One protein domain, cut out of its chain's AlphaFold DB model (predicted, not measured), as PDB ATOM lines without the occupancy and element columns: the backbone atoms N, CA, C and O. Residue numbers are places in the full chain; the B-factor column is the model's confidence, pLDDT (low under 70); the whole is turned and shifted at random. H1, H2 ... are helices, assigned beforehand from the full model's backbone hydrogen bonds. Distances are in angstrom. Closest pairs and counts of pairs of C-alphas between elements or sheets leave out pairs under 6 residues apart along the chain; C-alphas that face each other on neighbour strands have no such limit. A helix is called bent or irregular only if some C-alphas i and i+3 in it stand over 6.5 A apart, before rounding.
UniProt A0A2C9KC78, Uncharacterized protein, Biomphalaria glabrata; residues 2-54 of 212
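What this domain is: This is residues 2 to 54 of the 212 residues of an uncharacterized protein of Biomphalaria glabrata (UniProt A0A2C9KC78). A short helix, H1, folds back over the first turns of one long helix, H2, as a lopsided helical hairpin, and most of H2 sticks out beyond it as a long straight arm, residues 25 to 50, with a short tail of residues 51 to 54 at its far end. The printed part has 53 residues with two named helices, H1 then H2, and no named strand; its class is all helix. It is extended, with a radius of gyration of the C-alphas of 18.4 A, and the C-alphas span 57 by 16 by 12 A, the length of this rod being made by H2.

How they stand to each other: H1, residues 2 to 12, and H2, residues 17 to 50, form a helical hairpin across a tight link of 4 residues. They run opposite ways at a steep tilt of 39 degrees. H2 touches H1 with residues 17 to 24 alone. The closest C-alphas of the two helices are those of Ala 10 and Phe 20, 6.7 A apart. Their centres are 22.1 A apart. Residues 25 to 54 stand free, of which 25 to 50 belong to H2. In H1 and H2 every O i to N i+4 pair is within hydrogen-bond range.

Where its parts are: H1 begins at Glu 2, with its C-alpha at (149.204, 239.070, 146.781), and ends at Gln 12, 15.4 A from first to last C-alpha. H2 begins at Lys 17, with its C-alpha at (150.166, 224.744, 141.469), and ends at Leu 50, with its C-alpha at (177.181, 264.992, 144.223). H2 measures 48.6 A from first to last C-alpha and is not bent.

The domain as a whole: The two C-alphas farthest apart are those of Gly 14 and Val 54, at 58.2 A. The first and last printed C-alphas, of Glu 2 and Val 54, are 43.1 A apart. The printed part has no cut and no long link. The mean pLDDT of the printed part is 84.3, and the model's confidence is low, under 70, at residues 47 to 54.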
ATOM      1  N   GLU A   2     149.215 239.197 148.257       83.38
ATOM      2  CA  GLU A   2     149.204 239.070 146.781       83.38
ATOM      3  C   GLU A   2     149.383 237.636 146.254       83.38
ATOM      4  O   GLU A   2     148.661 237.241 145.348       83.38
ATOM      5  N   PHE A   3     150.266 236.830 146.858       85.69
ATOM      6  CA  PHE A   3     150.526 235.452 146.407       85.69
ATOM      7  C   PHE A   3     149.285 234.553 146.442       85.69
ATOM      8  O   PHE A   3     148.985 233.883 145.465       85.69
ATOM      9  N   LEU A   4     148.545 234.547 147.557       88.62
ATOM     10  CA  LEU A   4     147.366 233.686 147.714       88.62
ATOM     11  C   LEU A   4     146.243 234.076 146.750       88.62
ATOM     12  O   LEU A   4     145.548 233.206 146.239       88.62
ATOM     13  N   LYS A   5     146.098 235.376 146.471       90.94
ATOM     14  CA  LYS A   5     145.134 235.871 145.490       90.94
ATOM     15  C   LYS A   5     145.535 235.468 144.067       90.94
ATOM     16  O   LYS A   5     144.711 234.928 143.342       90.94
ATOM     17  N   ALA A   6     146.805 235.652 143.711       87.00
ATOM     18  CA  ALA A   6     147.334 235.246 142.413       87.00
ATOM     19  C   ALA A   6     147.293 233.720 142.210       87.00
ATOM     20  O   ALA A   6     147.033 233.262 141.103       87.00
ATOM     21  N   LEU A   7     147.489 232.932 143.274       89.31
ATOM     22  CA  LEU A   7     147.370 231.473 143.237       89.31
ATOM     23  C   LEU A   7     145.927 231.040 142.952       89.31
ATOM     24  O   LEU A   7     145.706 230.120 142.168       89.31
ATOM     25  N   GLU A   8     144.948 231.699 143.572       90.25
ATOM     26  CA  GLU A   8     143.535 231.405 143.333       90.25
ATOM     27  C   GLU A   8     143.110 231.809 141.912       90.25
ATOM     28  O   GLU A   8     142.428 231.044 141.234       90.25
ATOM     29  N   GLU A   9     143.576 232.956 141.414       90.44
ATOM     30  CA  GLU A   9     143.348 233.389 140.028       90.44
ATOM     31  C   GLU A   9     144.007 232.438 139.013       90.44
ATOM     32  O   GLU A   9     143.389 232.067 138.015       90.44
ATOM     33  N   ALA A  10     145.227 231.969 139.282       87.88
ATOM     34  CA  ALA A  10     145.924 231.000 138.439       87.88
ATOM     35  C   ALA A  10     145.212 229.640 138.416       87.88
ATOM     36  O   ALA A  10     145.058 229.030 137.357       87.88
ATOM     37  N   LYS A  11     144.697 229.198 139.568       90.56
ATOM     38  CA  LYS A  11     143.866 227.995 139.670       90.56
ATOM     39  C   LYS A  11     142.574 228.130 138.858       90.56
ATOM     40  O   LYS A  11     142.194 227.182 138.175       90.56
ATOM     41  N   GLN A  12     141.921 229.295 138.882       93.38
ATOM     42  CA  GLN A  12     140.740 229.578 138.049       93.38
ATOM     43  C   GLN A  12     141.061 229.572 136.546       93.38
ATOM     44  O   GLN A  12     140.201 229.233 135.739       93.38
ATOM     45  N   GLN A  13     142.301 229.892 136.174       90.56
ATOM     46  CA  GLN A  13     142.806 229.828 134.799       90.56
ATOM     47  C   GLN A  13     143.312 228.430 134.398       90.56
ATOM     48  O   GLN A  13     143.787 228.248 133.280       90.56
ATOM     49  N   GLY A  14     143.202 227.433 135.283       92.19
ATOM     50  CA  GLY A  14     143.627 226.057 135.016       92.19
ATOM     51  C   GLY A  14     145.138 225.829 135.101       92.19
ATOM     52  O   GLY A  14     145.615 224.786 134.661       92.19
ATOM     53  N   ILE A  15     145.895 226.772 135.668       91.81
ATOM     54  CA  ILE A  15     147.341 226.639 135.864       91.81
ATOM     55  C   ILE A  15     147.590 225.718 137.063       91.81
ATOM     56  O   ILE A  15     147.004 225.889 138.137       91.81
ATOM     57  N   SER A  16     148.473 224.731 136.887       92.81
ATOM     58  CA  SER A  16     148.855 223.828 137.977       92.81
ATOM     59  C   SER A  16     149.606 224.578 139.081       92.81
ATOM     60  O   SER A  16     150.287 225.576 138.836       92.81
ATOM     61  N   LYS A  17     149.513 224.095 140.323       90.69
ATOM     62  CA  LYS A  17     150.166 224.744 141.469       90.69
ATOM     63  C   LYS A  17     151.683 224.825 141.275       90.69
ATOM     64  O   LYS A  17     152.289 225.849 141.573       90.69
ATOM     65  N   GLU A  18     152.288 223.759 140.766       91.50
ATOM     66  CA  GLU A  18     153.727 223.655 140.528       91.50
ATOM     67  C   GLU A  18     154.195 224.624 139.435       91.50
ATOM     68  O   GLU A  18     155.270 225.215 139.543       91.50
ATOM     69  N   GLU A  19     153.389 224.813 138.391       90.69
ATOM     70  CA  GLU A  19     153.657 225.772 137.319       90.69
ATOM     71  C   GLU A  19     153.490 227.216 137.799       90.69
ATOM     72  O   GLU A  19     154.366 228.048 137.562       90.69
ATOM     73  N   PHE A  20     152.436 227.493 138.571       92.69
ATOM     74  CA  PHE A  20     152.229 228.802 139.179       92.69
ATOM     75  C   PHE A  20     153.394 229.206 140.088       92.69
ATOM     76  O   PHE A  20     153.869 230.333 139.993       92.69
ATOM     77  N   VAL A  21     153.889 228.300 140.940       91.88
ATOM     78  CA  VAL A  21     155.019 228.599 141.836       91.88
ATOM     79  C   VAL A  21     156.270 228.974 141.039       91.88
ATOM     80  O   VAL A  21     156.916 229.966 141.362       91.88
ATOM     81  N   LYS A  22     156.575 228.260 139.946       91.94
ATOM     82  CA  LYS A  22     157.718 228.592 139.076       91.94
ATOM     83  C   LYS A  22     157.574 229.972 138.434       91.94
ATOM     84  O   LYS A  22     158.535 230.742 138.413       91.94
ATOM     85  N   ILE A  23     156.383 230.284 137.921       89.94
ATOM     86  CA  ILE A  23     156.085 231.590 137.320       89.94
ATOM     87  C   ILE A  23     156.214 232.683 138.383       89.94
ATOM     88  O   ILE A  23     156.899 233.681 138.164       89.94
ATOM     89  N   TRP A  24     155.631 232.471 139.560       92.00
ATOM     90  CA  TRP A  24     155.682 233.419 140.663       92.00
ATOM     91  C   TRP A  24     157.113 233.695 141.128       92.00
ATOM     92  O   TRP A  24     157.492 234.854 141.286       92.00
ATOM     93  N   ASP A  25     157.937 232.660 141.282       90.81
ATOM     94  CA  ASP A  25     159.340 232.812 141.666       90.81
ATOM     95  C   ASP A  25     160.131 233.612 140.625       90.81
ATOM     96  O   ASP A  25     160.966 234.450 140.980       90.81
ATOM     97  N   SER A  26     159.853 233.394 139.336       90.94
ATOM     98  CA  SER A  26     160.472 234.171 138.259       90.94
ATOM     99  C   SER A  26     160.038 235.642 138.280       90.94
ATOM    100  O   SER A  26     160.882 236.529 138.152       90.94
ATOM    101  N   GLU A  27     158.757 235.910 138.542       90.50
ATOM    102  CA  GLU A  27     158.190 237.257 138.623       90.50
ATOM    103  C   GLU A  27     158.744 238.021 139.832       90.50
ATOM    104  O   GLU A  27     159.140 239.182 139.719       90.50
ATOM    105  N   VAL A  28     158.840 237.365 140.992       91.00
ATOM    106  CA  VAL A  28     159.439 237.949 142.201       91.00
ATOM    107  C   VAL A  28     160.914 238.263 141.972       91.00
ATOM    108  O   VAL A  28     161.364 239.356 142.318       91.00
ATOM    109  N   ARG A  29     161.664 237.349 141.344       91.38
ATOM    110  CA  ARG A  29     163.077 237.576 141.016       91.38
ATOM    111  C   ARG A  29     163.254 238.740 140.044       91.38
ATOM    112  O   ARG A  29     164.131 239.573 140.249       91.38
ATOM    113  N   LEU A  30     162.402 238.836 139.025       92.62
ATOM    114  CA  LEU A  30     162.426 239.942 138.072       92.62
ATOM    115  C   LEU A  30     162.086 241.277 138.746       92.62
ATOM    116  O   LEU A  30     162.738 242.284 138.476       92.62
ATOM    117  N   LYS A  31     161.083 241.302 139.632       91.25
ATOM    118  CA  LYS A  31     160.742 242.493 140.424       91.25
ATOM    119  C   LYS A  31     161.912 242.937 141.295       91.25
ATOM    120  O   LYS A  31     162.222 244.125 141.310       91.25
ATOM    121  N   LEU A  32     162.585 241.994 141.955       89.44
ATOM    122  CA  LEU A  32     163.782 242.279 142.742       89.44
ATOM    123  C   LEU A  32     164.882 242.898 141.869       89.44
ATOM    124  O   LEU A  32     165.375 243.975 142.186       89.44
ATOM    125  N   GLN A  33     165.190 242.285 140.724       91.00
ATOM    126  CA  GLN A  33     166.215 242.782 139.803       91.00
ATOM    127  C   GLN A  33     165.887 244.179 139.245       91.00
ATOM    128  O   GLN A  33     166.779 245.015 139.078       91.00
ATOM    129  N   LYS A  34     164.609 244.459 138.954       91.88
ATOM    130  CA  LYS A  34     164.153 245.791 138.522       91.88
ATOM    131  C   LYS A  34     164.367 246.836 139.614       91.88
ATOM    132  O   LYS A  34     164.839 247.928 139.309       91.88
ATOM    133  N   GLU A  35     164.061 246.504 140.865       89.50
ATOM    134  CA  GLU A  35     164.279 247.422 141.982       89.50
ATOM    135  C   GLU A  35     165.774 247.649 142.239       89.50
ATOM    136  O   GLU A  35     166.203 248.787 142.404       89.50
ATOM    137  N   GLU A  36     166.598 246.602 142.178       86.44
ATOM    138  CA  GLU A  36     168.059 246.724 142.274       86.44
ATOM    139  C   GLU A  36     168.637 247.611 141.163       86.44
ATOM    140  O   GLU A  36     169.472 248.480 141.431       86.44
ATOM    141  N   SER A  37     168.148 247.453 139.929       86.69
ATOM    142  CA  SER A  37     168.548 248.285 138.786       86.69
ATOM    143  C   SER A  37     168.145 249.746 138.990       86.69
ATOM    144  O   SER A  37     168.962 250.644 138.814       86.69
ATOM    145  N   ARG A  38     166.917 249.994 139.457       90.56
ATOM    146  CA  ARG A  38     166.430 251.335 139.809       90.56
ATOM    147  C   ARG A  38     167.260 251.964 140.932       90.56
ATOM    148  O   ARG A  38     167.594 253.144 140.865       90.56
ATOM    149  N   ILE A  39     167.618 251.199 141.963       87.06
ATOM    150  CA  ILE A  39     168.500 251.669 143.040       87.06
ATOM    151  C   ILE A  39     169.869 252.049 142.470       87.06
ATOM    152  O   ILE A  39     170.431 253.072 142.865       87.06
ATOM    153  N   LEU A  40     170.409 251.260 141.539       83.94
ATOM    154  CA  LEU A  40     171.676 251.562 140.882       83.94
ATOM    155  C   LEU A  40     171.588 252.839 140.033       83.94
ATOM    156  O   LEU A  40     172.461 253.694 140.155       83.94
ATOM    157  N   GLU A  41     170.526 253.015 139.246       84.75
ATOM    158  CA  GLU A  41     170.271 254.246 138.486       84.75
ATOM    159  C   GLU A  41     170.193 255.468 139.403       84.75
ATOM    160  O   GLU A  41     170.850 256.477 139.149       84.75
ATOM    161  N   LEU A  42     169.459 255.368 140.514       81.00
ATOM    162  CA  LEU A  42     169.360 256.439 141.505       81.00
ATOM    163  C   LEU A  42     170.712 256.745 142.155       81.00
ATOM    164  O   LEU A  42     171.026 257.913 142.373       81.00
ATOM    165  N   ARG A  43     171.535 255.728 142.439       81.06
ATOM    166  CA  ARG A  43     172.902 255.919 142.950       81.06
ATOM    167  C   ARG A  43     173.797 256.607 141.927       81.06
ATOM    168  O   ARG A  43     174.545 257.505 142.301       81.06
ATOM    169  N   LEU A  44     173.732 256.208 140.658       80.75
ATOM    170  CA  LEU A  44     174.509 256.825 139.581       80.75
ATOM    171  C   LEU A  44     174.083 258.278 139.358       80.75
ATOM    172  O   LEU A  44     174.944 259.154 139.291       80.75
ATOM    173  N   ALA A  45     172.774 258.543 139.328       78.25
ATOM    174  CA  ALA A  45     172.224 259.888 139.243       78.25
ATOM    175  C   ALA A  45     172.663 260.736 140.443       78.25
ATOM    176  O   ALA A  45     173.236 261.798 140.242       78.25
ATOM    177  N   ALA A  46     172.502 260.241 141.674       73.50
ATOM    178  CA  ALA A  46     172.926 260.947 142.882       73.50
ATOM    179  C   ALA A  46     174.438 261.224 142.903       73.50
ATOM    180  O   ALA A  46     174.842 262.326 143.261       73.50
ATOM    181  N   ASN A  47     175.273 260.267 142.483       67.81
ATOM    182  CA  ASN A  47     176.726 260.445 142.387       67.81
ATOM    183  C   ASN A  47     177.129 261.456 141.303       67.81
ATOM    184  O   ASN A  47     178.135 262.147 141.466       67.81
ATOM    185  N   ALA A  48     176.361 261.566 140.214       65.38
ATOM    186  CA  ALA A  48     176.543 262.620 139.222       65.38
ATOM    187  C   ALA A  48     176.186 263.998 139.808       65.38
ATOM    188  O   ALA A  48     176.949 264.943 139.633       65.38
ATOM    189  N   THR A  49     175.103 264.103 140.588       60.31
ATOM    190  CA  THR A  49     174.704 265.350 141.264       60.31
ATOM    191  C   THR A  49     175.638 265.744 142.415       60.31
ATOM    192  O   THR A  49     175.829 266.928 142.674       60.31
ATOM    193  N   LEU A  50     176.244 264.774 143.109       57.12
ATOM    194  CA  LEU A  50     177.181 264.992 144.223       57.12
ATOM    195  C   LEU A  50     178.541 265.550 143.783       57.12
ATOM    196  O   LEU A  50     179.227 266.154 144.602       57.12
ATOM    197  N   LYS A  51     178.933 265.391 142.510       57.06
ATOM    198  CA  LYS A  51     180.155 266.025 141.985       57.06
ATOM    199  C   LYS A  51     180.028 267.548 141.839       57.06
ATOM    200  O   LYS A  51     181.046 268.222 141.940       57.06
ATOM    201  N   ASP A  52     178.806 268.069 141.691       50.44
ATOM    202  CA  ASP A  52     178.522 269.510 141.541       50.44
ATOM    203  C   ASP A  52     177.781 270.134 142.741       50.44
ATOM    204  O   ASP A  52     177.698 271.357 142.867       50.44
ATOM    205  N   SER A  53     177.244 269.323 143.658       56.44
ATOM    206  CA  SER A  53     176.509 269.795 144.833       56.44
ATOM    207  C   SER A  53     177.362 269.708 146.097       56.44
ATOM    208  O   SER A  53     177.678 268.622 146.579       56.44
ATOM    209  N   VAL A  54     177.680 270.866 146.686       60.25
ATOM    210  CA  VAL A  54     178.231 270.969 148.046       60.25
ATOM    211  C   VAL A  54     177.118 270.628 149.042       60.25
ATOM    212  O   VAL A  54     176.523 271.507 149.663       60.25
TER     213      VAL A  54